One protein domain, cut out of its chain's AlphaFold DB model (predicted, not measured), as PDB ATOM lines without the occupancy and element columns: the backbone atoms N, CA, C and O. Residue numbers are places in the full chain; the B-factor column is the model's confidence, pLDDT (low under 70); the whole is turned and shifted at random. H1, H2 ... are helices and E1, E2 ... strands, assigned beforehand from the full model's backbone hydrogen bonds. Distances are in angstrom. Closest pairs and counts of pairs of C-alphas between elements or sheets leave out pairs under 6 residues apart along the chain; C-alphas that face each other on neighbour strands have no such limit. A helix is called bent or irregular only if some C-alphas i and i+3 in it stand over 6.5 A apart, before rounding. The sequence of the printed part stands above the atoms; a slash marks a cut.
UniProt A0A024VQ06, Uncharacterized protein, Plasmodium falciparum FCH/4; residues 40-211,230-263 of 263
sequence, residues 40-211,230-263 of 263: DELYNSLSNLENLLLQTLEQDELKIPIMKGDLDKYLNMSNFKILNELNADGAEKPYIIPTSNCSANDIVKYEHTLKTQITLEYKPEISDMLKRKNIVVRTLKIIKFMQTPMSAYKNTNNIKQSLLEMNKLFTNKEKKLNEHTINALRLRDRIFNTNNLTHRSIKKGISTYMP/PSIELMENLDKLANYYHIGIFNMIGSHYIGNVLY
ATOM      1  N   ASP A  40     -32.882  22.013 -13.090       92.62
ATOM      2  CA  ASP A  40     -32.306  23.340 -13.341       92.62
ATOM      3  C   ASP A  40     -31.163  23.303 -14.370       92.62
ATOM      4  O   ASP A  40     -31.030  24.229 -15.171       92.62
ATOM      5  N   GLU A  41     -30.352  22.240 -14.400       93.88
ATOM      6  CA  GLU A  41     -29.255  22.098 -15.369       93.88
ATOM      7  C   GLU A  41     -29.790  21.987 -16.801       93.88
ATOM      8  O   GLU A  41     -29.348  22.715 -17.699       93.88
ATOM      9  N   LEU A  42     -30.791  21.128 -17.005       92.94
ATOM     10  CA  LEU A  42     -31.475  20.983 -18.285       92.94
ATOM     11  C   LEU A  42     -32.178  22.286 -18.673       92.94
ATOM     12  O   LEU A  42     -32.043  22.727 -19.812       92.94
ATOM     13  N   TYR A  43     -32.882  22.930 -17.737       93.75
ATOM     14  CA  TYR A  43     -33.589  24.183 -17.999       93.75
ATOM     15  C   TYR A  43     -32.632  25.277 -18.481       93.75
ATOM     16  O   TYR A  43     -32.857  25.883 -19.526       93.75
ATOM     17  N   ASN A  44     -31.525  25.479 -17.764       95.25
ATOM     18  CA  ASN A  44     -30.519  26.477 -18.114       95.25
ATOM     19  C   ASN A  44     -29.848  26.158 -19.457       95.25
ATOM     20  O   ASN A  44     -29.621  27.060 -20.264       95.25
ATOM     21  N   SER A  45     -29.579  24.880 -19.732       96.06
ATOM     22  CA  SER A  45     -29.022  24.439 -21.018       96.06
ATOM     23  C   SER A  45     -29.983  24.713 -22.177       96.06
ATOM     24  O   SER A  45     -29.565  25.229 -23.216       96.06
ATOM     25  N   LEU A  46     -31.278  24.440 -21.987       95.19
ATOM     26  CA  LEU A  46     -32.329  24.743 -22.960       95.19
ATOM     27  C   LEU A  46     -32.472  26.252 -23.187       95.19
ATOM     28  O   LEU A  46     -32.568  26.676 -24.334       95.19
ATOM     29  N   SER A  47     -32.429  27.068 -22.131       95.50
ATOM     30  CA  SER A  47     -32.472  28.534 -22.241       95.50
ATOM     31  C   SER A  47     -31.247  29.112 -22.951       95.50
ATOM     32  O   SER A  47     -31.374  30.027 -23.762       95.50
ATOM     33  N   ASN A  48     -30.056  28.562 -22.708       96.50
ATOM     34  CA  ASN A  48     -28.853  28.963 -23.437       96.50
ATOM     35  C   ASN A  48     -28.966  28.618 -24.924       96.50
ATOM     36  O   ASN A  48     -28.663  29.455 -25.775       96.50
ATOM     37  N   LEU A  49     -29.446  27.413 -25.243       96.06
ATOM     38  CA  LEU A  49     -29.670  26.998 -26.625       96.06
ATOM     39  C   LEU A  49     -30.738  27.862 -27.306       96.06
ATOM     40  O   LEU A  49     -30.534  28.289 -28.437       96.06
ATOM     41  N   GLU A  50     -31.838  28.173 -26.619       96.44
ATOM     42  CA  GLU A  50     -32.867  29.094 -27.106       96.44
ATOM     43  C   GLU A  50     -32.256  30.440 -27.514       96.44
ATOM     44  O   GLU A  50     -32.451  30.882 -28.645       96.44
ATOM     45  N   ASN A  51     -31.455  31.052 -26.636       96.38
ATOM     46  CA  ASN A  51     -30.809  32.336 -26.908       96.38
ATOM     47  C   ASN A  51     -29.882  32.274 -28.129       96.38
ATOM     48  O   ASN A  51     -29.905  33.182 -28.960       96.38
ATOM     49  N   LEU A  52     -29.108  31.194 -28.278       96.88
ATOM     50  CA  LEU A  52     -28.247  30.991 -29.446       96.88
ATOM     51  C   LEU A  52     -29.061  30.853 -30.742       96.88
ATOM     52  O   LEU A  52     -28.689  31.428 -31.767       96.88
ATOM     53  N   LEU A  53     -30.186  30.129 -30.712       96.12
ATOM     54  CA  LEU A  53     -31.065  29.990 -31.877       96.12
ATOM     55  C   LEU A  53     -31.728  31.323 -32.244       96.12
ATOM     56  O   LEU A  53     -31.798  31.653 -33.424       96.12
ATOM     57  N   LEU A  54     -32.169  32.108 -31.256       95.69
ATOM     58  CA  LEU A  54     -32.740  33.439 -31.488       95.69
ATOM     59  C   LEU A  54     -31.710  34.399 -32.098       95.69
ATOM     60  O   LEU A  54     -32.016  35.070 -33.082       95.69
ATOM     61  N   GLN A  55     -30.474  34.404 -31.587       94.56
ATOM     62  CA  GLN A  55     -29.371  35.177 -32.171       94.56
ATOM     63  C   GLN A  55     -29.064  34.740 -33.609       94.56
ATOM     64  O   GLN A  55     -28.871  35.581 -34.485       94.56
ATOM     65  N   THR A  56     -29.079  33.429 -33.867       93.44
ATOM     66  CA  THR A  56     -28.884  32.875 -35.214       93.44
ATOM     67  C   THR A  56     -29.979  33.351 -36.170       93.44
ATOM     68  O   THR A  56     -29.675  33.739 -37.291       93.44
ATOM     69  N   LEU A  57     -31.246  33.365 -35.736       93.19
ATOM     70  CA  LEU A  57     -32.370  33.846 -36.549       93.19
ATOM     71  C   LEU A  57     -32.316  35.356 -36.810       93.19
ATOM     72  O   LEU A  57     -32.750  35.806 -37.867       93.19
ATOM     73  N   GLU A  58     -31.791  36.139 -35.867       90.12
ATOM     74  CA  GLU A  58     -31.627  37.585 -36.028       90.12
ATOM     75  C   GLU A  58     -30.526  37.935 -37.042       90.12
ATOM     76  O   GLU A  58     -30.691  38.831 -37.878       90.12
ATOM     77  N   GLN A  59     -29.421  37.191 -37.004       89.69
ATOM     78  CA  GLN A  59     -28.266  37.377 -37.886       89.69
ATOM     79  C   GLN A  59     -28.399  36.654 -39.235       89.69
ATOM     80  O   GLN A  59     -27.562  36.860 -40.109       89.69
ATOM     81  N   ASP A  60     -29.445  35.845 -39.420       88.19
ATOM     82  CA  ASP A  60     -29.681  35.049 -40.627       88.19
ATOM     83  C   ASP A  60     -29.700  35.921 -41.888       88.19
ATOM     84  O   ASP A  60     -30.312  36.988 -41.905       88.19
ATOM     85  N   GLU A  61     -29.061  35.462 -42.961       87.38
ATOM     86  CA  GLU A  61     -29.042  36.162 -44.249       87.38
ATOM     87  C   GLU A  61     -30.433  36.155 -44.905       87.38
ATOM     88  O   GLU A  61     -30.817  37.119 -45.561       87.38
ATOM     89  N   LEU A  62     -31.230  35.099 -44.684       88.06
ATOM     90  CA  LEU A  62     -32.602  35.028 -45.193       88.06
ATOM     91  C   LEU A  62     -33.575  35.807 -44.300       88.06
ATOM     92  O   LEU A  62     -34.033  35.303 -43.271       88.06
ATOM     93  N   LYS A  63     -33.999  36.997 -44.727       89.81
ATOM     94  CA  LYS A  63     -34.943  37.854 -43.981       89.81
ATOM     95  C   LYS A  63     -36.418  37.476 -44.192       89.81
ATOM     96  O   LYS A  63     -37.242  38.264 -44.648       89.81
ATOM     97  N   ILE A  64     -36.749  36.233 -43.844       88.69
ATOM     98  CA  ILE A  64     -38.110  35.667 -43.865       88.69
ATOM     99  C   ILE A  64     -38.516  35.164 -42.458       88.69
ATOM    100  O   ILE A  64     -37.640  34.759 -41.692       88.69
ATOM    101  N   PRO A  65     -39.813  35.137 -42.094       90.44
ATOM    102  CA  PRO A  65     -40.928  35.550 -42.917       90.44
ATOM    103  C   PRO A  65     -41.158  37.064 -42.928       90.44
ATOM    104  O   PRO A  65     -41.026  37.756 -41.921       90.44
ATOM    105  N   ILE A  66     -41.541  37.558 -44.099       89.44
ATOM    106  CA  ILE A  66     -41.893  38.949 -44.379       89.44
ATOM    107  C   ILE A  66     -43.310  39.207 -43.879       89.44
ATOM    108  O   ILE A  66     -44.213  38.396 -44.091       89.44
ATOM    109  N   MET A  67     -43.528  40.357 -43.260       83.56
ATOM    110  CA  MET A  67     -44.843  40.789 -42.821       83.56
ATOM    111  C   MET A  67     -45.675  41.206 -44.045       83.56
ATOM    112  O   MET A  67     -45.420  42.234 -44.671       83.56
ATOM    113  N   LYS A  68     -46.653  40.374 -44.424       78.94
ATOM    114  CA  LYS A  68     -47.597  40.622 -45.527       78.94
ATOM    115  C   LYS A  68     -49.021  40.256 -45.104       78.94
ATOM    116  O   LYS A  68     -49.214  39.241 -44.443       78.94
ATOM    117  N   GLY A  69     -50.007  41.026 -45.567       77.19
ATOM    118  CA  GLY A  69     -51.434  40.717 -45.395       77.19
ATOM    119  C   GLY A  69     -51.885  40.671 -43.930       77.19
ATOM    120  O   GLY A  69     -51.378  41.422 -43.106       77.19
ATOM    121  N   ASP A  70     -52.810  39.757 -43.621       79.31
ATOM    122  CA  ASP A  70     -53.465  39.584 -42.308       79.31
ATOM    123  C   ASP A  70     -52.600  38.853 -41.251       79.31
ATOM    124  O   ASP A  70     -53.107  38.197 -40.335       79.31
ATOM    125  N   LEU A  71     -51.272  38.905 -41.382       82.38
ATOM    126  CA  LEU A  71     -50.363  38.189 -40.486       82.38
ATOM    127  C   LEU A  71     -50.408  38.726 -39.045       82.38
ATOM    128  O   LEU A  71     -50.230  37.971 -38.090       82.38
ATOM    129  N   ASP A  72     -50.693  40.017 -38.903       80.88
ATOM    130  CA  ASP A  72     -50.936  40.746 -37.654       80.88
ATOM    131  C   ASP A  72     -52.145  40.226 -36.866       80.88
ATOM    132  O   ASP A  72     -52.150  40.274 -35.638       80.88
ATOM    133  N   LYS A  73     -53.148  39.673 -37.555       86.06
ATOM    134  CA  LYS A  73     -54.293  39.002 -36.923       86.06
ATOM    135  C   LYS A  73     -53.950  37.583 -36.476       86.06
ATOM    136  O   LYS A  73     -54.548  37.073 -35.530       86.06
ATOM    137  N   TYR A  74     -53.017  36.927 -37.167       88.12
ATOM    138  CA  TYR A  74     -52.642  35.540 -36.892       88.12
ATOM    139  C   TYR A  74     -51.638  35.412 -35.739       88.12
ATOM    140  O   TYR A  74     -51.805  34.567 -34.844       88.12
ATOM    141  N   LEU A  75     -50.603  36.254 -35.763       89.62
ATOM    142  CA  LEU A  75     -49.516  36.294 -34.789       89.62
ATOM    143  C   LEU A  75     -49.729  37.432 -33.796       89.62
ATOM    144  O   LEU A  75     -50.039  38.556 -34.174       89.62
ATOM    145  N   ASN A  76     -49.483  37.163 -32.514       89.56
ATOM    146  CA  ASN A  76     -49.444  38.229 -31.522       89.56
ATOM    147  C   ASN A  76     -48.140  39.030 -31.662       89.56
ATOM    148  O   ASN A  76     -47.130  38.678 -31.053       89.56
ATOM    149  N   MET A  77     -48.173  40.118 -32.434       87.94
ATOM    150  CA  MET A  77     -46.988  40.913 -32.787       87.94
ATOM    151  C   MET A  77     -46.225  41.491 -31.588       87.94
ATOM    152  O   MET A  77     -45.030  41.726 -31.703       87.94
ATOM    153  N   SER A  78     -46.860  41.647 -30.420       89.12
ATOM    154  CA  SER A  78     -46.165  42.082 -29.192       89.12
ATOM    155  C   SER A  78     -45.093  41.101 -28.699       89.12
ATOM    156  O   SER A  78     -44.170  41.506 -27.992       89.12
ATOM    157  N   ASN A  79     -45.186  39.828 -29.095       91.94
ATOM    158  CA  ASN A  79     -44.214  38.796 -28.747       91.94
ATOM    159  C   ASN A  79     -43.066  38.696 -29.769       91.94
ATOM    160  O   ASN A  79     -42.104  37.971 -29.526       91.94
ATOM    161  N   PHE A  80     -43.146  39.394 -30.904       93.44
ATOM    162  CA  PHE A  80     -42.171  39.303 -31.991       93.44
ATOM    163  C   PHE A  80     -41.389  40.607 -32.147       93.44
ATOM    164  O   PHE A  80     -41.864  41.691 -31.813       93.44
ATOM    165  N   LYS A  81     -40.177  40.500 -32.689       92.69
ATOM    166  CA  LYS A  81     -39.381  41.651 -33.109       92.69
ATOM    167  C   LYS A  81     -39.619  41.890 -34.596       92.69
ATOM    168  O   LYS A  81     -39.447  40.973 -35.397       92.69
ATOM    169  N   ILE A  82     -40.003  43.114 -34.947       91.00
ATOM    170  CA  ILE A  82     -40.168  43.549 -36.336       91.00
ATOM    171  C   ILE A  82     -38.899  44.299 -36.737       91.00
ATOM    172  O   ILE A  82     -38.478  45.223 -36.039       91.00
ATOM    173  N   LEU A  83     -38.283  43.878 -37.835       88.56
ATOM    174  CA  LEU A  83     -37.115  44.519 -38.431       88.56
ATOM    175  C   LEU A  83     -37.427  44.883 -39.880       88.56
ATOM    176  O   LEU A  83     -38.180  44.175 -40.541       88.56
ATOM    177  N   ASN A  84     -36.826  45.960 -40.384       86.69
ATOM    178  CA  ASN A  84     -37.030  46.412 -41.758       86.69
ATOM    179  C   ASN A  84     -35.759  46.179 -42.572       86.69
ATOM    180  O   ASN A  84     -34.660  46.505 -42.126       86.69
ATOM    181  N   GLU A  85     -35.920  45.626 -43.770       81.31
ATOM    182  CA  GLU A  85     -34.871  45.553 -44.785       81.31
ATOM    183  C   GLU A  85     -35.251  46.437 -45.974       81.31
ATOM    184  O   GLU A  85     -36.423  46.529 -46.333       81.31
ATOM    185  N   LEU A  86     -34.279  47.117 -46.581       79.38
ATOM    186  CA  LEU A  86     -34.518  47.903 -47.789       79.38
ATOM    187  C   LEU A  86     -34.387  46.998 -49.014       79.38
ATOM    188  O   LEU A  86     -33.355  46.363 -49.217       79.38
ATOM    189  N   ASN A  87     -35.422  46.965 -49.850       73.00
ATOM    190  CA  ASN A  87     -35.348  46.318 -51.157       73.00
ATOM    191  C   ASN A  87     -34.404  47.076 -52.102       73.00
ATOM    192  O   ASN A  87     -34.080  48.243 -51.876       73.00
ATOM    193  N   ALA A  88     -34.047  46.441 -53.223       70.50
ATOM    194  CA  ALA A  88     -33.295  47.076 -54.313       70.50
ATOM    195  C   ALA A  88     -33.957  48.374 -54.827       70.50
ATOM    196  O   ALA A  88     -33.262  49.294 -55.246       70.50
ATOM    197  N   ASP A  89     -35.285  48.467 -54.712       72.38
ATOM    198  CA  ASP A  89     -36.087  49.631 -55.108       72.38
ATOM    199  C   ASP A  89     -36.226  50.691 -53.992       72.38
ATOM    200  O   ASP A  89     -36.978  51.655 -54.132       72.38
ATOM    201  N   GLY A  90     -35.558  50.508 -52.846       73.25
ATOM    202  CA  GLY A  90     -35.631  51.403 -51.684       73.25
ATOM    203  C   GLY A  90     -36.900  51.265 -50.832       73.25
ATOM    204  O   GLY A  90     -37.057  51.990 -49.854       73.25
ATOM    205  N   ALA A  91     -37.803  50.342 -51.173       79.12
ATOM    206  CA  ALA A  91     -39.000  50.057 -50.384       79.12
ATOM    207  C   ALA A  91     -38.672  49.226 -49.132       79.12
ATOM    208  O   ALA A  91     -37.941  48.236 -49.219       79.12
ATOM    209  N   GLU A  92     -39.253  49.591 -47.987       80.75
ATOM    210  CA  GLU A  92     -39.108  48.831 -46.743       80.75
ATOM    211  C   GLU A  92     -39.864  47.498 -46.813       80.75
ATOM    212  O   GLU A  92     -41.055  47.434 -47.131       80.75
ATOM    213  N   LYS A  93     -39.159  46.422 -46.480       84.94
ATOM    214  CA  LYS A  93     -39.660  45.058 -46.383       84.94
ATOM    215  C   LYS A  93     -39.577  44.621 -44.916       84.94
ATOM    216  O   LYS A  93     -38.529  44.136 -44.481       84.94
ATOM    217  N   PRO A  94     -40.642  44.834 -44.124       89.88
ATOM    218  CA  PRO A  94     -40.666  44.406 -42.734       89.88
ATOM    219  C   PRO A  94     -40.672  42.878 -42.656       89.88
ATOM    220  O   PRO A  94     -41.446  42.215 -43.347       89.88
ATOM    221  N   TYR A  95     -39.841  42.309 -41.794       91.12
ATOM    222  CA  TYR A  95     -39.797  40.884 -41.489       91.12
ATOM    223  C   TYR A  95     -39.820  40.662 -39.978       91.12
ATOM    224  O   TYR A  95     -39.519  41.559 -39.186       91.12
ATOM    225  N   ILE A  96     -40.229  39.460 -39.583       92.69
ATOM    226  CA  ILE A  96     -40.476  39.123 -38.181       92.69
ATOM    227  C   ILE A  96     -39.492  38.074 -37.664       92.69
ATOM    228  O   ILE A  96     -39.196  37.076 -38.328       92.69
ATOM    229  N   ILE A  97     -39.028  38.279 -36.434       93.44
ATOM    230  CA  ILE A  97     -38.180  37.338 -35.700       93.44
ATOM    231  C   ILE A  97     -38.833  37.026 -34.344       93.44
ATOM    232  O   ILE A  97     -39.342  37.940 -33.685       93.44
ATOM    233  N   PRO A  98     -38.848  35.755 -33.903       94.62
ATOM    234  CA  PRO A  98     -39.303  35.392 -32.566       94.62
ATOM    235  C   PRO A  98     -38.455  36.045 -31.472       94.62
ATOM    236  O   PRO A  98     -37.264  36.278 -31.652       94.62
ATOM    237  N   THR A  99     -39.044  36.302 -30.307       94.19
ATOM    238  CA  THR A  99     -38.295  36.732 -29.115       94.19
ATOM    239  C   THR A  99     -38.385  35.678 -28.017       94.19
ATOM    240  O   THR A  99     -39.163  34.725 -28.114       94.19
ATOM    241  N   SER A 100     -37.637  35.863 -26.928       92.56
ATOM    242  CA  SER A 100     -37.728  35.004 -25.740       92.56
ATOM    243  C   SER A 100     -39.142  34.955 -25.141       92.56
ATOM    244  O   SER A 100     -39.513  33.966 -24.509       92.56
ATOM    245  N   ASN A 101     -39.956  35.992 -25.375       92.06
ATOM    246  CA  ASN A 101     -41.327  36.095 -24.869       92.06
ATOM    247  C   ASN A 101     -42.328  35.229 -25.650       92.06
ATOM    248  O   ASN A 101     -43.459  35.048 -25.198       92.06
ATOM    249  N   CYS A 102     -41.944  34.688 -26.811       94.19
ATOM    250  CA  CYS A 102     -42.810  33.808 -27.590       94.19
ATOM    251  C   CYS A 102     -43.141  32.526 -26.815       94.19
ATOM    252  O   CYS A 102     -42.254  31.818 -26.324       94.19
ATOM    253  N   SER A 103     -44.431  32.191 -26.775       94.00
ATOM    254  CA  SER A 103     -44.909  30.898 -26.285       94.00
ATOM    255  C   SER A 103     -44.662  29.782 -27.307       94.00
ATOM    256  O   SER A 103     -44.424  30.044 -28.488       94.00
ATOM    257  N   ALA A 104     -44.785  28.518 -26.889       92.75
ATOM    258  CA  ALA A 104     -44.697  27.374 -27.804       92.75
ATOM    259  C   ALA A 104     -45.688  27.487 -28.981       92.75
ATOM    260  O   ALA A 104     -45.320  27.237 -30.129       92.75
ATOM    261  N   ASN A 105     -46.915  27.947 -28.714       92.06
ATOM    262  CA  ASN A 105     -47.934  28.159 -29.744       92.06
ATOM    263  C   ASN A 105     -47.585  29.316 -30.691       92.06
ATOM    264  O   ASN A 105     -47.877  29.231 -31.881       92.06
ATOM    265  N   ASP A 106     -46.935  30.376 -30.199       94.56
ATOM    266  CA  ASP A 106     -46.460  31.465 -31.061       94.56
ATOM    267  C   ASP A 106     -45.396  30.960 -32.044       94.56
ATOM    268  O   ASP A 106     -45.443  31.301 -33.226       94.56
ATOM    269  N   ILE A 107     -44.486  30.087 -31.591       96.06
ATOM    270  CA  ILE A 107     -43.478  29.474 -32.467       96.06
ATOM    271  C   ILE A 107     -44.115  28.524 -33.493       96.06
ATOM    272  O   ILE A 107     -43.693  28.527 -34.648       96.06
ATOM    273  N   VAL A 108     -45.154  27.761 -33.128       94.06
ATOM    274  CA  VAL A 108     -45.918  26.927 -34.086       94.06
ATOM    275  C   VAL A 108     -46.500  27.789 -35.207       94.06
ATOM    276  O   VAL A 108     -46.300  27.510 -36.389       94.06
ATOM    277  N   LYS A 109     -47.170  28.889 -34.851       94.25
ATOM    278  CA  LYS A 109     -47.738  29.818 -35.836       94.25
ATOM    279  C   LYS A 109     -46.658  30.494 -36.691       94.25
ATOM    280  O   LYS A 109     -46.841  30.691 -37.896       94.25
ATOM    281  N   TYR A 110     -45.524  30.834 -36.084       95.00
ATOM    282  CA  TYR A 110     -44.369  31.365 -36.802       95.00
ATOM    283  C   TYR A 110     -43.828  30.354 -37.821       95.00
ATOM    284  O   TYR A 110     -43.581  30.715 -38.970       95.00
ATOM    285  N   GLU A 111     -43.720  29.076 -37.451       94.62
ATOM    286  CA  GLU A 111     -43.298  28.001 -38.355       94.62
ATOM    287  C   GLU A 111     -44.262  27.828 -39.537       94.62
ATOM    288  O   GLU A 111     -43.804  27.670 -40.667       94.62
ATOM    289  N   HIS A 112     -45.582  27.904 -39.318       93.56
ATOM    290  CA  HIS A 112     -46.563  27.884 -40.414       93.56
ATOM    291  C   HIS A 112     -46.341  29.034 -41.390       93.56
ATOM    292  O   HIS A 112     -46.294  28.839 -42.602       93.56
ATOM    293  N   THR A 113     -46.159  30.238 -40.855       93.31
ATOM    294  CA  THR A 113     -45.890  31.426 -41.667       93.31
ATOM    295  C   THR A 113     -44.608  31.262 -42.478       93.31
ATOM    296  O   THR A 113     -44.587  31.532 -43.679       93.31
ATOM    297  N   LEU A 114     -43.547  30.778 -41.829       93.44
ATOM    298  CA  LEU A 114     -42.268  30.526 -42.469       93.44
ATOM    299  C   LEU A 114     -42.398  29.486 -43.586       93.44
ATOM    300  O   LEU A 114     -41.915  29.731 -44.684       93.44
ATOM    301  N   LYS A 115     -43.073  28.358 -43.343       91.81
ATOM    302  CA  LYS A 115     -43.277  27.295 -44.342       91.81
ATOM    303  C   LYS A 115     -44.007  27.799 -45.580       91.81
ATOM    304  O   LYS A 115     -43.550  27.531 -46.684       91.81
ATOM    305  N   THR A 116     -45.070  28.583 -45.399       90.12
ATOM    306  CA  THR A 116     -45.788  29.228 -46.510       90.12
ATOM    307  C   THR A 116     -44.836  30.047 -47.382       90.12
ATOM    308  O   THR A 116     -44.874  29.939 -48.603       90.12
ATOM    309  N   GLN A 117     -43.946  30.839 -46.776       89.50
ATOM    310  CA  GLN A 117     -43.001  31.658 -47.538       89.50
ATOM    311  C   GLN A 117     -41.845  30.860 -48.136       89.50
ATOM    312  O   GLN A 117     -41.449  31.148 -49.257       89.50
ATOM    313  N   ILE A 118     -41.350  29.830 -47.443       90.06
ATOM    314  CA  ILE A 118     -40.347  28.907 -47.988       90.06
ATOM    315  C   ILE A 118     -40.869  28.267 -49.276       90.06
ATOM    316  O   ILE A 118     -40.118  28.191 -50.241       90.06
ATOM    317  N   THR A 119     -42.132  27.832 -49.302       86.56
ATOM    318  CA  THR A 119     -42.736  27.227 -50.497       86.56
ATOM    319  C   THR A 119     -42.901  28.240 -51.632       86.56
ATOM    320  O   THR A 119     -42.645  27.903 -52.777       86.56
ATOM    321  N   LEU A 120     -43.271  29.491 -51.330       86.75
ATOM    322  CA  LEU A 120     -43.456  30.538 -52.347       86.75
ATOM    323  C   LEU A 120     -42.143  31.094 -52.918       86.75
ATOM    324  O   LEU A 120     -42.109  31.517 -54.069       86.75
ATOM    325  N   GLU A 121     -41.088  31.161 -52.110       84.94
ATOM    326  CA  GLU A 121     -39.804  31.765 -52.486       84.94
ATOM    327  C   GLU A 121     -38.732  30.713 -52.812       84.94
ATOM    328  O   GLU A 121     -37.563  31.065 -52.978       84.94
ATOM    329  N   TYR A 122     -39.105  29.432 -52.896       87.25
ATOM    330  CA  TYR A 122     -38.159  28.346 -53.123       87.25
ATOM    331  C   TYR A 122     -37.384  28.545 -54.425       87.25
ATOM    332  O   TYR A 122     -37.956  28.722 -55.498       87.25
ATOM    333  N   LYS A 123     -36.056  28.470 -54.321       87.88
ATOM    334  CA  LYS A 123     -35.162  28.322 -55.466       87.88
ATOM    335  C   LYS A 123     -34.042  27.346 -55.113       87.88
ATOM    336  O   LYS A 123     -33.588  27.355 -53.959       87.88
ATOM    337  N   PRO A 124     -33.565  26.522 -56.061       86.75
ATOM    338  CA  PRO A 124     -32.497  25.560 -55.803       86.75
ATOM    339  C   PRO A 124     -31.247  26.182 -55.162       86.75
ATOM    340  O   PRO A 124     -30.660  25.573 -54.267       86.75
ATOM    341  N   GLU A 125     -30.891  27.413 -55.541       90.25
ATOM    342  CA  GLU A 125     -29.683  28.116 -55.088       90.25
ATOM    343  C   GLU A 125     -29.715  28.471 -53.595       90.25
ATOM    344  O   GLU A 125     -28.681  28.446 -52.934       90.25
ATOM    345  N   ILE A 126     -30.898  28.766 -53.048       89.75
ATOM    346  CA  ILE A 126     -31.084  29.120 -51.628       89.75
ATOM    347  C   ILE A 126     -31.638  27.953 -50.796       89.75
ATOM    348  O   ILE A 126     -31.894  28.100 -49.598       89.75
ATOM    349  N   SER A 127     -31.822  26.780 -51.411       89.38
ATOM    350  CA  SER A 127     -32.493  25.630 -50.797       89.38
ATOM    351  C   SER A 127     -31.838  25.177 -49.487       89.38
ATOM    352  O   SER A 127     -32.537  24.853 -48.525       89.38
ATOM    353  N   ASP A 128     -30.507  25.207 -49.404       91.00
ATOM    354  CA  ASP A 128     -29.770  24.827 -48.197       91.00
ATOM    355  C   ASP A 128     -29.999  25.802 -47.040       91.00
ATOM    356  O   ASP A 128     -30.151  25.380 -45.891       91.00
ATOM    357  N   MET A 129     -30.078  27.101 -47.331       91.38
ATOM    358  CA  MET A 129     -30.371  28.128 -46.329       91.38
ATOM    359  C   MET A 129     -31.807  27.978 -45.813       91.38
ATOM    360  O   MET A 129     -32.021  27.969 -44.600       91.38
ATOM    361  N   LEU A 130     -32.775  27.738 -46.709       91.25
ATOM    362  CA  LEU A 130     -34.176  27.484 -46.344       91.25
ATOM    363  C   LEU A 130     -34.313  26.240 -45.450       91.25
ATOM    364  O   LEU A 130     -35.003  26.276 -44.427       91.25
ATOM    365  N   LYS A 131     -33.613  25.148 -45.790       91.38
ATOM    366  CA  LYS A 131     -33.582  23.917 -44.981       91.38
ATOM    367  C   LYS A 131     -32.981  24.165 -43.598       91.38
ATOM    368  O   LYS A 131     -33.584  23.760 -42.603       91.38
ATOM    369  N   ARG A 132     -31.832  24.850 -43.515       92.69
ATOM    370  CA  ARG A 132     -31.190  25.195 -42.233       92.69
ATOM    371  C   ARG A 132     -32.119  26.025 -41.353       92.69
ATOM    372  O   ARG A 132     -32.309  25.682 -40.188       92.69
ATOM    373  N   LYS A 133     -32.761  27.047 -41.920       93.69
ATOM    374  CA  LYS A 133     -33.713  27.896 -41.200       93.69
ATOM    375  C   LYS A 133     -34.905  27.103 -40.660       93.69
ATOM    376  O   LYS A 133     -35.262  27.247 -39.493       93.69
ATOM    377  N   ASN A 134     -35.481  26.215 -41.472       92.19
ATOM    378  CA  ASN A 134     -36.576  25.338 -41.047       92.19
ATOM    379  C   ASN A 134     -36.160  24.438 -39.867       92.19
ATOM    380  O   ASN A 134     -36.893  24.318 -38.886       92.19
ATOM    381  N   ILE A 135     -34.949  23.871 -39.907       92.81
ATOM    382  CA  ILE A 135     -34.406  23.067 -38.801       92.81
ATOM    383  C   ILE A 135     -34.242  23.912 -37.531       92.81
ATOM    384  O   ILE A 135     -34.681  23.482 -36.468       92.81
ATOM    385  N   VAL A 136     -33.670  25.116 -37.627       94.69
ATOM    386  CA  VAL A 136     -33.485  26.027 -36.480       94.69
ATOM    387  C   VAL A 136     -34.821  26.353 -35.812       94.69
ATOM    388  O   VAL A 136     -34.955  26.216 -34.595       94.69
ATOM    389  N   VAL A 137     -35.836  26.715 -36.600       95.25
ATOM    390  CA  VAL A 137     -37.175  27.039 -36.083       95.25
ATOM    391  C   VAL A 137     -37.852  25.816 -35.472       95.25
ATOM    392  O   VAL A 137     -38.464  25.917 -34.407       95.25
ATOM    393  N   ARG A 138     -37.695  24.637 -36.084       93.25
ATOM    394  CA  ARG A 138     -38.209  23.383 -35.523       93.25
ATOM    395  C   ARG A 138     -37.551  23.042 -34.186       93.25
ATOM    396  O   ARG A 138     -38.248  22.626 -33.263       93.25
ATOM    397  N   THR A 139     -36.243  23.247 -34.054       93.88
ATOM    398  CA  THR A 139     -35.522  23.054 -32.788       93.88
ATOM    399  C   THR A 139     -36.002  24.043 -31.727       93.88
ATOM    400  O   THR A 139     -36.304  23.629 -30.610       93.88
ATOM    401  N   LEU A 140     -36.167  25.323 -32.085       95.62
ATOM    402  CA  LEU A 140     -36.710  26.346 -31.185       95.62
ATOM    403  C   LEU A 140     -38.109  25.965 -30.683       95.62
ATOM    404  O   LEU A 140     -38.399  26.091 -29.493       95.62
ATOM    405  N   LYS A 141     -38.958  25.435 -31.572       94.69
ATOM    406  CA  LYS A 141     -40.271  24.907 -31.202       94.69
ATOM    407  C   LYS A 141     -40.140  23.812 -30.145       94.69
ATOM    408  O   LYS A 141     -40.741  23.930 -29.085       94.69
ATOM    409  N   ILE A 142     -39.333  22.781 -30.395       93.12
ATOM    410  CA  ILE A 142     -39.148  21.658 -29.458       93.12
ATOM    411  C   ILE A 142     -38.673  22.153 -28.082       93.12
ATOM    412  O   ILE A 142     -39.228  21.744 -27.064       93.12
ATOM    413  N   ILE A 143     -37.720  23.089 -28.044       93.81
ATOM    414  CA  ILE A 143     -37.229  23.688 -26.793       93.81
ATOM    415  C   ILE A 143     -38.362  24.374 -26.026       93.81
ATOM    416  O   ILE A 143     -38.528  24.119 -24.833       93.81
ATOM    417  N   LYS A 144     -39.193  25.182 -26.698       94.50
ATOM    418  CA  LYS A 144     -40.344  25.835 -26.053       94.50
ATOM    419  C   LYS A 144     -41.348  24.825 -25.500       94.50
ATOM    420  O   LYS A 144     -41.873  25.026 -24.402       94.50
ATOM    421  N   PHE A 145     -41.587  23.725 -26.214       92.69
ATOM    422  CA  PHE A 145     -42.427  22.636 -25.713       92.69
ATOM    423  C   PHE A 145     -41.835  22.017 -24.440       92.69
ATOM    424  O   PHE A 145     -42.595  21.737 -23.511       92.69
ATOM    425  N   MET A 146     -40.512  21.829 -24.363       92.12
ATOM    426  CA  MET A 146     -39.831  21.243 -23.192       92.12
ATOM    427  C   MET A 146     -39.820  22.193 -21.994       92.12
ATOM    428  O   MET A 146     -40.147  21.804 -20.876       92.12
ATOM    429  N   GLN A 147     -39.523  23.469 -22.228       93.88
ATOM    430  CA  GLN A 147     -39.490  24.491 -21.182       93.88
ATOM    431  C   GLN A 147     -40.875  24.811 -20.606       93.88
ATOM    432  O   GLN A 147     -40.951  25.303 -19.480       93.88
ATOM    433  N   THR A 148     -41.971  24.565 -21.337       93.88
ATOM    434  CA  THR A 148     -43.339  24.881 -20.880       93.88
ATOM    435  C   THR A 148     -43.700  24.189 -19.555       93.88
ATOM    436  O   THR A 148     -43.990  24.895 -18.584       93.88
ATOM    437  N   PRO A 149     -43.656  22.845 -19.445       93.50
ATOM    438  CA  PRO A 149     -43.924  22.168 -18.180       93.50
ATOM    439  C   PRO A 149     -42.884  22.484 -17.098       93.50
ATOM    440  O   PRO A 149     -43.263  22.634 -15.940       93.50
ATOM    441  N   MET A 150     -41.603  22.652 -17.451       94.12
ATOM    442  CA  MET A 150     -40.549  22.996 -16.482       94.12
ATOM    443  C   MET A 150     -40.789  24.374 -15.844       94.12
ATOM    444  O   MET A 150     -40.741  24.528 -14.626       94.12
ATOM    445  N   SER A 151     -41.136  25.374 -16.658       93.44
ATOM    446  CA  SER A 151     -41.446  26.731 -16.182       93.44
ATOM    447  C   SER A 151     -42.716  26.746 -15.330       93.44
ATOM    448  O   SER A 151     -42.768  27.403 -14.290       93.44
ATOM    449  N   ALA A 152     -43.744  25.992 -15.736       93.81
ATOM    450  CA  ALA A 152     -44.962  25.838 -14.948       93.81
ATOM    451  C   ALA A 152     -44.674  25.201 -13.578       93.81
ATOM    452  O   ALA A 152     -45.233  25.647 -12.571       93.81
ATOM    453  N   TYR A 153     -43.769  24.218 -13.523       94.19
ATOM    454  CA  TYR A 153     -43.347  23.599 -12.272       94.19
ATOM    455  C   TYR A 153     -42.601  24.592 -11.390       94.19
ATOM    456  O   TYR A 153     -43.012  24.794 -10.253       94.19
ATOM    457  N   LYS A 154     -41.602  25.298 -11.929       91.56
ATOM    458  CA  LYS A 154     -40.812  26.300 -11.195       91.56
ATOM    459  C   LYS A 154     -41.667  27.411 -10.573       91.56
ATOM    460  O   LYS A 154     -41.363  27.900  -9.490       91.56
ATOM    461  N   ASN A 155     -42.769  27.775 -11.232       91.88
ATOM    462  CA  ASN A 155     -43.687  28.808 -10.750       91.88
ATOM    463  C   ASN A 155     -44.707  28.300  -9.719       91.88
ATOM    464  O   ASN A 155     -45.162  29.070  -8.876       91.88
ATOM    465  N   THR A 156     -45.122  27.031  -9.801       92.56
ATOM    466  CA  THR A 156     -46.255  26.501  -9.011       92.56
ATOM    467  C   THR A 156     -45.864  25.431  -7.994       92.56
ATOM    468  O   THR A 156     -46.673  25.087  -7.132       92.56
ATOM    469  N   ASN A 157     -44.660  24.866  -8.111       90.94
ATOM    470  CA  ASN A 157     -44.176  23.661  -7.432       90.94
ATOM    471  C   ASN A 157     -45.148  22.469  -7.517       90.94
ATOM    472  O   ASN A 157     -45.147  21.579  -6.662       90.94
ATOM    473  N   ASN A 158     -46.000  22.434  -8.548       92.62
ATOM    474  CA  ASN A 158     -47.077  21.462  -8.683       92.62
ATOM    475  C   ASN A 158     -46.953  20.661  -9.985       92.62
ATOM    476  O   ASN A 158     -47.207  21.158 -11.085       92.62
ATOM    477  N   ILE A 159     -46.629  19.372  -9.842       90.75
ATOM    478  CA  ILE A 159     -46.475  18.433 -10.964       90.75
ATOM    479  C   ILE A 159     -47.760  18.358 -11.796       90.75
ATOM    480  O   ILE A 159     -47.719  18.477 -13.017       90.75
ATOM    481  N   LYS A 160     -48.923  18.218 -11.148       92.12
ATOM    482  CA  LYS A 160     -50.210  18.088 -11.848       92.12
ATOM    483  C   LYS A 160     -50.498  19.317 -12.703       92.12
ATOM    484  O   LYS A 160     -50.971  19.179 -13.827       92.12
ATOM    485  N   GLN A 161     -50.229  20.508 -12.173       91.81
ATOM    486  CA  GLN A 161     -50.456  21.749 -12.906       91.81
ATOM    487  C   GLN A 161     -49.510  21.873 -14.104       91.81
ATOM    488  O   GLN A 161     -49.950  22.237 -15.188       91.81
ATOM    489  N   SER A 162     -48.256  21.462 -13.937       92.88
ATOM    490  CA  SER A 162     -47.242  21.455 -14.999       92.88
ATOM    491  C   SER A 162     -47.614  20.526 -16.156       92.88
ATOM    492  O   SER A 162     -47.576  20.922 -17.319       92.88
ATOM    493  N   LEU A 163     -48.073  19.312 -15.835       90.69
ATOM    494  CA  LEU A 163     -48.566  18.354 -16.828       90.69
ATOM    495  C   LEU A 163     -49.851  18.841 -17.513       90.69
ATOM    496  O   LEU A 163     -50.056  18.586 -18.697       90.69
ATOM    497  N   LEU A 164     -50.715  19.566 -16.795       91.38
ATOM    498  CA  LEU A 164     -51.894  20.189 -17.397       91.38
ATOM    499  C   LEU A 164     -51.511  21.302 -18.377       91.38
ATOM    500  O   LEU A 164     -52.126  21.370 -19.439       91.38
ATOM    501  N   GLU A 165     -50.522  22.145 -18.062       89.62
ATOM    502  CA  GLU A 165     -50.014  23.155 -19.004       89.62
ATOM    503  C   GLU A 165     -49.417  22.507 -20.258       89.62
ATOM    504  O   GLU A 165     -49.725  22.931 -21.369       89.62
ATOM    505  N   MET A 166     -48.656  21.422 -20.103       89.44
ATOM    506  CA  MET A 166     -48.161  20.641 -21.239       89.44
ATOM    507  C   MET A 166     -49.306  20.073 -22.085       89.44
ATOM    508  O   MET A 166     -49.308  20.214 -23.305       89.44
ATOM    509  N   ASN A 167     -50.312  19.469 -21.449       88.38
ATOM    510  CA  ASN A 167     -51.443  18.875 -22.157       88.38
ATOM    511  C   ASN A 167     -52.226  19.915 -22.977       88.38
ATOM    512  O   ASN A 167     -52.677  19.617 -24.081       88.38
ATOM    513  N   LYS A 168     -52.334  21.161 -22.489       87.88
ATOM    514  CA  LYS A 168     -52.991  22.255 -23.228       87.88
ATOM    515  C   LYS A 168     -52.350  22.537 -24.588       87.88
ATOM    516  O   LYS A 168     -53.067  22.996 -25.471       87.88
ATOM    517  N   LEU A 169     -51.058  22.249 -24.776       85.25
ATOM    518  CA  LEU A 169     -50.381  22.415 -26.069       85.25
ATOM    519  C   LEU A 169     -50.909  21.443 -27.134       85.25
ATOM    520  O   LEU A 169     -50.886  21.754 -28.321       85.25
ATOM    521  N   PHE A 170     -51.409  20.279 -26.715       80.94
ATOM    522  CA  PHE A 170     -51.878  19.216 -27.609       80.94
ATOM    523  C   PHE A 170     -53.407  19.090 -27.638       80.94
ATOM    524  O   PHE A 170     -53.976  18.522 -28.571       80.94
ATOM    525  N   THR A 171     -54.106  19.636 -26.642       73.50
ATOM    526  CA  THR A 171     -55.570  19.620 -26.596       73.50
ATOM    527  C   THR A 171     -56.156  20.921 -27.132       73.50
ATOM    528  O   THR A 171     -56.241  21.920 -26.415       73.50
ATOM    529  N   ASN A 172     -56.655  20.891 -28.367       63.72
ATOM    530  CA  ASN A 172     -57.511  21.961 -28.877       63.72
ATOM    531  C   ASN A 172     -58.911  21.829 -28.265       63.72
ATOM    532  O   ASN A 172     -59.676  20.939 -28.631       63.72
ATOM    533  N   LYS A 173     -59.259  22.716 -27.327       55.69
ATOM    534  CA  LYS A 173     -60.568  22.693 -26.652       55.69
ATOM    535  C   LYS A 173     -61.738  23.146 -27.536       55.69
ATOM    536  O   LYS A 173     -62.880  22.895 -27.170       55.69
ATOM    537  N   GLU A 174     -61.491  23.806 -28.671       53.88
ATOM    538  CA  GLU A 174     -62.491  24.750 -29.197       53.88
ATOM    539  C   GLU A 174     -63.186  24.431 -30.525       53.88
ATOM    540  O   GLU A 174     -64.120  25.150 -30.867       53.88
ATOM    541  N   LYS A 175     -62.867  23.368 -31.274       52.81
ATOM    542  CA  LYS A 175     -63.649  23.068 -32.494       52.81
ATOM    543  C   LYS A 175     -63.926  21.581 -32.661       52.81
ATOM    544  O   LYS A 175     -63.020  20.794 -32.916       52.81
ATOM    545  N   LYS A 176     -65.211  21.209 -32.553       56.66
ATOM    546  CA  LYS A 176     -65.716  19.935 -33.084       56.66
ATOM    547  C   LYS A 176     -65.305  19.855 -34.555       56.66
ATOM    548  O   LYS A 176     -65.485  20.823 -35.289       56.66
ATOM    549  N   LEU A 177     -64.738  18.719 -34.959       58.84
ATOM    550  CA  LEU A 177     -64.414  18.444 -36.357       58.84
ATOM    551  C   LEU A 177     -65.659  18.709 -37.218       58.84
ATOM    552  O   LEU A 177     -66.749  18.251 -36.867       58.84
ATOM    553  N   ASN A 178     -65.507  19.425 -38.336       59.59
ATOM    554  CA  ASN A 178     -66.606  19.599 -39.286       59.59
ATOM    555  C   ASN A 178     -67.124  18.220 -39.724       59.59
ATOM    556  O   ASN A 178     -66.333  17.305 -39.963       59.59
ATOM    557  N   GLU A 179     -68.443  18.090 -39.870       56.62
ATOM    558  CA  GLU A 179     -69.145  16.849 -40.234       56.62
ATOM    559  C   GLU A 179     -68.575  16.194 -41.508       56.62
ATOM    560  O   GLU A 179     -68.480  14.972 -41.611       56.62
ATOM    561  N   HIS A 180     -68.070  17.016 -42.429       55.03
ATOM    562  CA  HIS A 180     -67.357  16.596 -43.636       55.03
ATOM    563  C   HIS A 180     -66.108  15.745 -43.352       55.03
ATOM    564  O   HIS A 180     -65.869  14.740 -44.020       55.03
ATOM    565  N   THR A 181     -65.339  16.116 -42.329       60.47
ATOM    566  CA  THR A 181     -64.129  15.401 -41.905       60.47
ATOM    567  C   THR A 181     -64.514  14.068 -41.269       60.47
ATOM    568  O   THR A 181     -63.958  13.037 -41.617       60.47
ATOM    569  N   ILE A 182     -65.550  14.054 -40.422       61.53
ATOM    570  CA  ILE A 182     -66.095  12.828 -39.810       61.53
ATOM    571  C   ILE A 182     -66.572  11.837 -40.890       61.53
ATOM    572  O   ILE A 182     -66.347  10.630 -40.781       61.53
ATOM    573  N   ASN A 183     -67.190  12.336 -41.962       57.47
ATOM    574  CA  ASN A 183     -67.659  11.511 -43.074       57.47
ATOM    575  C   ASN A 183     -66.515  10.949 -43.936       57.47
ATOM    576  O   ASN A 183     -66.580   9.781 -44.323       57.47
ATOM    577  N   ALA A 184     -65.445  11.714 -44.177       60.25
ATOM    578  CA  ALA A 184     -64.243  11.211 -44.855       60.25
ATOM    579  C   ALA A 184     -63.562  10.076 -44.062       60.25
ATOM    580  O   ALA A 184     -63.068   9.103 -44.632       60.25
ATOM    581  N   LEU A 185     -63.605  10.151 -42.732       58.16
ATOM    582  CA  LEU A 185     -63.037   9.144 -41.837       58.16
ATOM    583  C   LEU A 185     -63.865   7.851 -41.814       58.16
ATOM    584  O   LEU A 185     -63.307   6.763 -41.932       58.16
ATOM    585  N   ARG A 186     -65.201   7.958 -41.816       59.09
ATOM    586  CA  ARG A 186     -66.096   6.801 -42.025       59.09
ATOM    587  C   ARG A 186     -65.873   6.119 -43.379       59.09
ATOM    588  O   ARG A 186     -66.065   4.909 -43.496       59.09
ATOM    589  N   LEU A 187     -65.488   6.882 -44.405       57.56
ATOM    590  CA  LEU A 187     -65.149   6.342 -45.721       57.56
ATOM    591  C   LEU A 187     -63.845   5.534 -45.670       57.56
ATOM    592  O   LEU A 187     -63.798   4.429 -46.205       57.56
ATOM    593  N   ARG A 188     -62.818   6.040 -44.969       56.41
ATOM    594  CA  ARG A 188     -61.561   5.318 -44.716       56.41
ATOM    595  C   ARG A 188     -61.818   3.987 -44.008       56.41
ATOM    596  O   ARG A 188     -61.351   2.955 -44.484       56.41
ATOM    597  N   ASP A 189     -62.605   3.990 -42.936       57.97
ATOM    598  CA  ASP A 189     -62.929   2.764 -42.195       57.97
ATOM    599  C   ASP A 189     -63.690   1.754 -43.062       57.97
ATOM    600  O   ASP A 189     -63.428   0.555 -42.984       57.97
ATOM    601  N   ARG A 190     -64.573   2.217 -43.959       56.16
ATOM    602  CA  ARG A 190     -65.210   1.353 -44.969       56.16
ATOM    603  C   ARG A 190     -64.217   0.751 -45.958       56.16
ATOM    604  O   ARG A 190     -64.417  -0.388 -46.360       56.16
ATOM    605  N   ILE A 191     -63.179   1.483 -46.361       56.88
ATOM    606  CA  ILE A 191     -62.166   0.991 -47.306       56.88
ATOM    607  C   ILE A 191     -61.299  -0.085 -46.636       56.88
ATOM    608  O   ILE A 191     -61.118  -1.163 -47.200       56.88
ATOM    609  N   PHE A 192     -60.817   0.166 -45.416       55.53
ATOM    610  CA  PHE A 192     -59.887  -0.739 -44.728       55.53
ATOM    611  C   PHE A 192     -60.558  -1.934 -44.026       55.53
ATOM    612  O   PHE A 192     -59.903  -2.958 -43.868       55.53
ATOM    613  N   ASN A 193     -61.854  -1.872 -43.686       54.88
ATOM    614  CA  ASN A 193     -62.603  -3.023 -43.144       54.88
ATOM    615  C   ASN A 193     -63.159  -3.983 -44.213       54.88
ATOM    616  O   ASN A 193     -63.930  -4.892 -43.892       54.88
ATOM    617  N   THR A 194     -62.788  -3.833 -45.488       53.94
ATOM    618  CA  THR A 194     -63.142  -4.830 -46.512       53.94
ATOM    619  C   THR A 194     -62.160  -6.002 -46.475       53.94
ATOM    620  O   THR A 194     -61.212  -6.093 -47.248       53.94
ATOM    621  N   ASN A 195     -62.410  -6.944 -45.563       49.75
ATOM    622  CA  ASN A 195     -61.565  -8.111 -45.261       49.75
ATOM    623  C   ASN A 195     -61.372  -9.146 -46.398       49.75
ATOM    624  O   ASN A 195     -60.871 -10.233 -46.136       49.75
ATOM    625  N   ASN A 196     -61.711  -8.843 -47.656       52.41
ATOM    626  CA  ASN A 196     -61.643  -9.798 -48.776       52.41
ATOM    627  C   ASN A 196     -60.878  -9.268 -50.002       52.41
ATOM    628  O   ASN A 196     -61.177  -9.642 -51.138       52.41
ATOM    629  N   LEU A 197     -59.889  -8.394 -49.810       52.81
ATOM    630  CA  LEU A 197     -59.092  -7.888 -50.926       52.81
ATOM    631  C   LEU A 197     -57.843  -8.760 -51.159       52.81
ATOM    632  O   LEU A 197     -56.843  -8.667 -50.459       52.81
ATOM    633  N   THR A 198     -57.880  -9.608 -52.192       56.19
ATOM    634  CA  THR A 198     -56.688 -10.283 -52.746       56.19
ATOM    635  C   THR A 198     -55.668  -9.258 -53.272       56.19
ATOM    636  O   THR A 198     -56.057  -8.187 -53.737       56.19
ATOM    637  N   HIS A 199     -54.366  -9.578 -53.300       53.78
ATOM    638  CA  HIS A 199     -53.284  -8.674 -53.760       53.78
ATOM    639  C   HIS A 199     -53.579  -7.942 -55.093       53.78
ATOM    640  O   HIS A 199     -53.256  -6.767 -55.267       53.78
ATOM    641  N   ARG A 200     -54.274  -8.602 -56.033       55.47
ATOM    642  CA  ARG A 200     -54.693  -8.022 -57.325       55.47
ATOM    643  C   ARG A 200     -55.800  -6.967 -57.180       55.47
ATOM    644  O   ARG A 200     -55.792  -5.974 -57.902       55.47
ATOM    645  N   SER A 201     -56.724  -7.168 -56.242       59.12
ATOM    646  CA  SER A 201     -57.780  -6.206 -55.896       59.12
ATOM    647  C   SER A 201     -57.271  -5.043 -55.043       59.12
ATOM    648  O   SER A 201     -57.762  -3.935 -55.214       59.12
ATOM    649  N   ILE A 202     -56.219  -5.247 -54.239       54.38
ATOM    650  CA  ILE A 202     -55.506  -4.164 -53.542       54.38
ATOM    651  C   ILE A 202     -54.827  -3.246 -54.565       54.38
ATOM    652  O   ILE A 202     -55.045  -2.041 -54.534       54.38
ATOM    653  N   LYS A 203     -54.084  -3.799 -55.540       53.38
ATOM    654  CA  LYS A 203     -53.437  -3.001 -56.602       53.38
ATOM    655  C   LYS A 203     -54.452  -2.210 -57.438       53.38
ATOM    656  O   LYS A 203     -54.206  -1.052 -57.761       53.38
ATOM    657  N   LYS A 204     -55.600  -2.822 -57.747       57.00
ATOM    658  CA  LYS A 204     -56.701  -2.176 -58.477       57.00
ATOM    659  C   LYS A 204     -57.446  -1.144 -57.613       57.00
ATOM    660  O   LYS A 204     -57.864  -0.119 -58.132       57.00
ATOM    661  N   GLY A 205     -57.578  -1.375 -56.308       57.53
ATOM    662  CA  GLY A 205     -58.130  -0.418 -55.347       57.53
ATOM    663  C   GLY A 205     -57.232   0.807 -55.187       57.53
ATOM    664  O   GLY A 205     -57.708   1.924 -55.338       57.53
ATOM    665  N   ILE A 206     -55.922   0.610 -55.006       54.97
ATOM    666  CA  ILE A 206     -54.937   1.701 -54.938       54.97
ATOM    667  C   ILE A 206     -54.990   2.547 -56.216       54.97
ATOM    668  O   ILE A 206     -55.118   3.759 -56.123       54.97
ATOM    669  N   SER A 207     -55.000   1.933 -57.407       56.88
ATOM    670  CA  SER A 207     -55.089   2.690 -58.668       56.88
ATOM    671  C   SER A 207     -56.435   3.392 -58.892       56.88
ATOM    672  O   SER A 207     -56.505   4.318 -59.687       56.88
ATOM    673  N   THR A 208     -57.514   2.928 -58.251       56.38
ATOM    674  CA  THR A 208     -58.864   3.507 -58.399       56.38
ATOM    675  C   THR A 208     -59.117   4.637 -57.398       56.38
ATOM    676  O   THR A 208     -59.833   5.580 -57.716       56.38
ATOM    677  N   TYR A 209     -58.537   4.555 -56.196       53.34
ATOM    678  CA  TYR A 209     -58.764   5.509 -55.101       53.34
ATOM    679  C   TYR A 209     -57.590   6.464 -54.847       53.34
ATOM    680  O   TYR A 209     -57.740   7.424 -54.099       53.34
ATOM    681  N   MET A 210     -56.448   6.224 -55.491       56.03
ATOM    682  CA  MET A 210     -55.321   7.148 -55.601       56.03
ATOM    683  C   MET A 210     -55.036   7.389 -57.096       56.03
ATOM    684  O   MET A 210     -53.971   7.001 -57.587       56.03
ATOM    685  N   PRO A 211     -56.009   7.917 -57.868       52.78
ATOM    686  CA  PRO A 211     -55.774   8.197 -59.273       52.78
ATOM    687  C   PRO A 211     -54.725   9.306 -59.352       52.78
ATOM    688  O   PRO A 211     -54.991  10.447 -58.996       52.78
ATOM    689  N   PRO A 230     -48.936  26.417 -49.972       80.12
ATOM    690  CA  PRO A 230     -48.670  27.576 -49.110       80.12
ATOM    691  C   PRO A 230     -49.960  28.196 -48.538       80.12
ATOM    692  O   PRO A 230     -50.400  29.275 -48.923       80.12
ATOM    693  N   SER A 231     -50.574  27.499 -47.583       85.88
ATOM    694  CA  SER A 231     -51.802  27.874 -46.894       85.88
ATOM    695  C   SER A 231     -51.679  27.579 -45.402       85.88
ATOM    696  O   SER A 231     -51.523  26.430 -44.976       85.88
ATOM    697  N   ILE A 232     -51.797  28.634 -44.595       87.62
ATOM    698  CA  ILE A 232     -51.812  28.537 -43.129       87.62
ATOM    699  C   ILE A 232     -53.028  27.726 -42.659       87.62
ATOM    700  O   ILE A 232     -52.902  26.897 -41.761       87.62
ATOM    701  N   GLU A 233     -54.187  27.907 -43.299       87.69
ATOM    702  CA  GLU A 233     -55.417  27.189 -42.949       87.69
ATOM    703  C   GLU A 233     -55.266  25.671 -43.122       87.69
ATOM    704  O   GLU A 233     -55.712  24.899 -42.269       87.69
ATOM    705  N   LEU A 234     -54.594  25.233 -44.193       86.38
ATOM    706  CA  LEU A 234     -54.319  23.816 -44.419       86.38
ATOM    707  C   LEU A 234     -53.472  23.231 -43.281       86.38
ATOM    708  O   LEU A 234     -53.828  22.189 -42.732       86.38
ATOM    709  N   MET A 235     -52.394  23.920 -42.892       88.94
ATOM    710  CA  MET A 235     -51.529  23.491 -41.785       88.94
ATOM    711  C   MET A 235     -52.287  23.422 -40.456       88.94
ATOM    712  O   MET A 235     -52.206  22.409 -39.764       88.94
ATOM    713  N   GLU A 236     -53.122  24.415 -40.140       88.06
ATOM    714  CA  GLU A 236     -53.956  24.347 -38.935       88.06
ATOM    715  C   GLU A 236     -54.936  23.170 -38.945       88.06
ATOM    716  O   GLU A 236     -55.230  22.585 -37.899       88.06
ATOM    717  N   ASN A 237     -55.514  22.858 -40.105       85.94
ATOM    718  CA  ASN A 237     -56.458  21.756 -40.231       85.94
ATOM    719  C   ASN A 237     -55.760  20.404 -40.055       85.94
ATOM    720  O   ASN A 237     -56.324  19.519 -39.407       85.94
ATOM    721  N   LEU A 238     -54.524  20.267 -40.543       85.81
ATOM    722  CA  LEU A 238     -53.685  19.095 -40.291       85.81
ATOM    723  C   LEU A 238     -53.352  18.953 -38.802       85.81
ATOM    724  O   LEU A 238     -53.523  17.865 -38.251       85.81
ATOM    725  N   ASP A 239     -52.992  20.043 -38.123       86.88
ATOM    726  CA  ASP A 239     -52.735  20.028 -36.678       86.88
ATOM    727  C   ASP A 239     -53.976  19.624 -35.875       86.88
ATOM    728  O   ASP A 239     -53.909  18.797 -34.963       86.88
ATOM    729  N   LYS A 240     -55.146  20.173 -36.233       84.19
ATOM    730  CA  LYS A 240     -56.431  19.814 -35.613       84.19
ATOM    731  C   LYS A 240     -56.750  18.336 -35.823       84.19
ATOM    732  O   LYS A 240     -57.185  17.673 -34.880       84.19
ATOM    733  N   LEU A 241     -56.520  17.815 -37.027       82.56
ATOM    734  CA  LEU A 241     -56.748  16.409 -37.351       82.56
ATOM    735  C   LEU A 241     -55.784  15.496 -36.582       82.56
ATOM    736  O   LEU A 241     -56.218  14.495 -36.015       82.56
ATOM    737  N   ALA A 242     -54.506  15.861 -36.488       84.75
ATOM    738  CA  ALA A 242     -53.521  15.120 -35.705       84.75
ATOM    739  C   ALA A 242     -53.892  15.072 -34.213       84.75
ATOM    740  O   ALA A 242     -53.863  14.004 -33.596       84.75
ATOM    741  N   ASN A 243     -54.312  16.204 -33.644       82.44
ATOM    742  CA  ASN A 243     -54.762  16.280 -32.253       82.44
ATOM    743  C   ASN A 243     -56.037  15.457 -32.010       82.44
ATOM    744  O   ASN A 243     -56.134  14.780 -30.987       82.44
ATOM    745  N   TYR A 244     -56.983  15.452 -32.958       80.38
ATOM    746  CA  TYR A 244     -58.193  14.624 -32.888       80.38
ATOM    747  C   TYR A 244     -57.869  13.127 -32.801       80.38
ATOM    748  O   TYR A 244     -58.514  12.396 -32.055       80.38
ATOM    749  N   TYR A 245     -56.836  12.686 -33.519       79.75
ATOM    750  CA  TYR A 245     -56.366  11.301 -33.513       79.75
ATOM    751  C   TYR A 245     -55.354  10.972 -32.414       79.75
ATOM    752  O   TYR A 245     -54.780   9.886 -32.432       79.75
ATOM    753  N   HIS A 246     -55.125  11.883 -31.465       79.44
ATOM    754  CA  HIS A 246     -54.139  11.716 -30.393       79.44
ATOM    755  C   HIS A 246     -52.698  11.493 -30.896       79.44
ATOM    756  O   HIS A 246     -51.862  10.957 -30.176       79.44
ATOM    757  N   ILE A 247     -52.386  11.956 -32.111       84.25
ATOM    758  CA  ILE A 247     -51.037  11.927 -32.706       84.25
ATOM    759  C   ILE A 247     -50.405  13.327 -32.777       84.25
ATOM    760  O   ILE A 247     -49.441  13.552 -33.506       84.25
ATOM    761  N   GLY A 248     -50.941  14.275 -32.003       82.50
ATOM    762  CA  GLY A 248     -50.500  15.671 -31.959       82.50
ATOM    763  C   GLY A 248     -49.016  15.852 -31.642       82.50
ATOM    764  O   GLY A 248     -48.342  16.642 -32.299       82.50
ATOM    765  N   ILE A 249     -48.487  15.070 -30.695       85.06
ATOM    766  CA  ILE A 249     -47.065  15.089 -30.312       85.06
ATOM    767  C   ILE A 249     -46.184  14.749 -31.518       85.06
ATOM    768  O   ILE A 249     -45.275  15.505 -31.852       85.06
ATOM    769  N   PHE A 250     -46.508  13.671 -32.238       84.75
ATOM    770  CA  PHE A 250     -45.760  13.252 -33.428       84.75
ATOM    771  C   PHE A 250     -45.840  14.271 -34.563       84.75
ATOM    772  O   PHE A 250     -44.868  14.450 -35.293       84.75
ATOM    773  N   ASN A 251     -46.973  14.956 -34.709       86.69
ATOM    774  CA  ASN A 251     -47.119  16.003 -35.711       86.69
ATOM    775  C   ASN A 251     -46.288  17.253 -35.358       86.69
ATOM    776  O   ASN A 251     -45.571  17.787 -36.204       86.69
ATOM    777  N   MET A 252     -46.314  17.678 -34.091       85.69
ATOM    778  CA  MET A 252     -45.610  18.877 -33.629       85.69
ATOM    779  C   MET A 252     -44.096  18.660 -33.512       85.69
ATOM    780  O   MET A 252     -43.315  19.448 -34.042       85.69
ATOM    781  N   ILE A 253     -43.654  17.587 -32.862       83.62
ATOM    782  CA  ILE A 253     -42.231  17.315 -32.610       83.62
ATOM    783  C   ILE A 253     -41.599  16.614 -33.821       83.62
ATOM    784  O   ILE A 253     -40.512  16.979 -34.281       83.62
ATOM    785  N   GLY A 254     -42.324  15.689 -34.451       81.62
ATOM    786  CA  GLY A 254     -41.841  14.832 -35.538       81.62
ATOM    787  C   GLY A 254     -41.492  13.431 -35.072       81.62
ATOM    788  O   GLY A 254     -41.891  12.993 -34.004       81.62
ATOM    789  N   SER A 255     -40.680  12.731 -35.860       77.19
ATOM    790  CA  SER A 255     -40.102  11.428 -35.510       77.19
ATOM    791  C   SER A 255     -38.800  11.544 -34.704       77.19
ATOM    792  O   SER A 255     -38.007  10.605 -34.666       77.19
ATOM    793  N   HIS A 256     -38.540  12.692 -34.070       77.94
ATOM    794  CA  HIS A 256     -37.310  12.889 -33.315       77.94
ATOM    795  C   HIS A 256     -37.322  12.010 -32.061       77.94
ATOM    796  O   HIS A 256     -38.072  12.274 -31.128       77.94
ATOM    797  N   TYR A 257     -36.433  11.015 -32.003       65.88
ATOM    798  CA  TYR A 257     -36.379  10.044 -30.905       65.88
ATOM    799  C   TYR A 257     -36.290  10.701 -29.522       65.88
ATOM    800  O   TYR A 257     -37.186  10.519 -28.711       65.88
ATOM    801  N   ILE A 258     -35.269  11.526 -29.268       61.78
ATOM    802  CA  ILE A 258     -35.102  12.198 -27.963       61.78
ATOM    803  C   ILE A 258     -36.250  13.178 -27.676       61.78
ATOM    804  O   ILE A 258     -36.764  13.214 -26.565       61.78
ATOM    805  N   GLY A 259     -36.691  13.928 -28.691       56.34
ATOM    806  CA  GLY A 259     -37.814  14.854 -28.569       56.34
ATOM    807  C   GLY A 259     -39.133  14.173 -28.209       56.34
ATOM    808  O   GLY A 259     -39.913  14.779 -27.496       56.34
ATOM    809  N   ASN A 260     -39.368  12.936 -28.654       39.09
ATOM    810  CA  ASN A 260     -40.584  12.182 -28.341       39.09
ATOM    811  C   ASN A 260     -40.478  11.378 -27.043       39.09
ATOM    812  O   ASN A 260     -41.490  11.180 -26.398       39.09
ATOM    813  N   VAL A 261     -39.289  10.910 -26.644       36.69
ATOM    814  CA  VAL A 261     -39.106  10.100 -25.418       36.69
ATOM    815  C   VAL A 261     -39.361  10.906 -24.136       36.69
ATOM    816  O   VAL A 261     -39.644  10.329 -23.092       36.69
ATOM    817  N   LEU A 262     -39.293  12.237 -24.212       44.59
ATOM    818  CA  LEU A 262     -39.609  13.136 -23.099       44.59
ATOM    819  C   LEU A 262     -41.124  13.399 -22.920       44.59
ATOM    820  O   LEU A 262     -41.482  14.131 -21.996       44.59
ATOM    821  N   TYR A 263     -41.995  12.819 -23.765       46.78
ATOM    822  CA  TYR A 263     -43.456  13.017 -23.773       46.78
ATOM    823  C   TYR A 263     -44.234  11.701 -23.860       46.78
ATOM    824  O   TYR A 263     -45.329  11.654 -23.254       46.78
TER     825      TYR A 263
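AT A GLANCE: This is residues 40 to 211 and 230 to 263 of the 263 residues of an uncharacterized protein of Plasmodium falciparum FCH/4 (UniProt A0A024VQ06). Three helices, H1, H4 and H3, run side by side with the long H4 between the other two; the hairpin of E1 and E2 packs by residues 53 to 58 of H1 and 106 to 114 of H3, H5 folds back along H4, and H8, followed by the short H9 and H10, packs on H3. H6 and H7 make an arm that touches no other helix, with residues 182 to 190 and 198 to 204 sticking out. The printed part has 206 residues with ten named helices and two named strands, in the order H1, H2, E1, E2, then H3 to H10; E1 and E2 form one antiparallel sheet, and the class is mostly helix. The whole is loose, with a radius of gyration of the C-alphas of 20.6 A and spans of 61 by 54 by 30 A.

HOW THE PARTS SIT: H1, residues 40 to 59, touches H4, residues 124 to 156, closest at the C-alphas of Glu 50 and Leu 140, 6.2 A, opposite ways at a shallow tilt of 34 degrees, only just short of steep. H2, residues 71 to 74, is close to but not clearly touching H3, residues 104 to 120, with the closest C-alphas, Tyr 74 and Lys 109, 7.6 A apart. In the hairpin of E1, residues 80 to 86, and E2, residues 92 to 98, N 83 and O 95 are within hydrogen-bond range at 3.0 A. H3 and H4, a helical hairpin, touch closest at the C-alphas of Ala 104 and Lys 144, 4.9 A, opposite ways at a shallow tilt of 9 degrees. H4, the hub, touches H5, residues 159 to 170, with its residues 145 to 156 alone; the closest C-alphas, Pro 149 and Ser 162, are 4.7 A apart in this second helical hairpin. H6, residues 179 to 192, and H7, residues 199 to 209, are apart. H8, residues 232 to 244, touches H3 at a steep tilt of 47 degrees, closest at the C-alphas of Ile 232 and His 112, 5.9 A. H9, residues 248 to 253, touches H8, closest at the C-alphas of Gly 248 and Ala 242, 4.8 A, and H10, residues 257 to 261, closest at the C-alphas of Ile 253 and Gly 259, 6.5 A. O i to N i+4 pairs are all within hydrogen-bond range in H1, H3, H6, H7, H8, H9 and H10, against 25 of 29 in H4 and 6 of 8 in H5; H2 is too short for such a pair.

IN THESE COORDINATES: H1 begins at C-alpha 40 (-32.306, 23.340, -13.341) and is 28.6 A long; H3 is 24.8 A. H4 runs 48.8 A to C-alpha 156 (-46.255, 26.501, -9.011), is irregular with C-alphas 125 and 128 7.6 A apart, and has a kink of 29 degrees near residue 147. H10 ends at C-alpha 261 (-39.106, 10.100, -25.418).

THE WHOLE: The two C-alphas farthest apart, Gly 90 and Asn 196, are 66.6 A apart. Residues 212 to 229 are not printed, and C-alphas 211 and 230 stand 23.0 A apart across this cut. The link from H1 to H2 is long. Confidence is under 70 in residues 172 to 211 and 257 to 263 of this model.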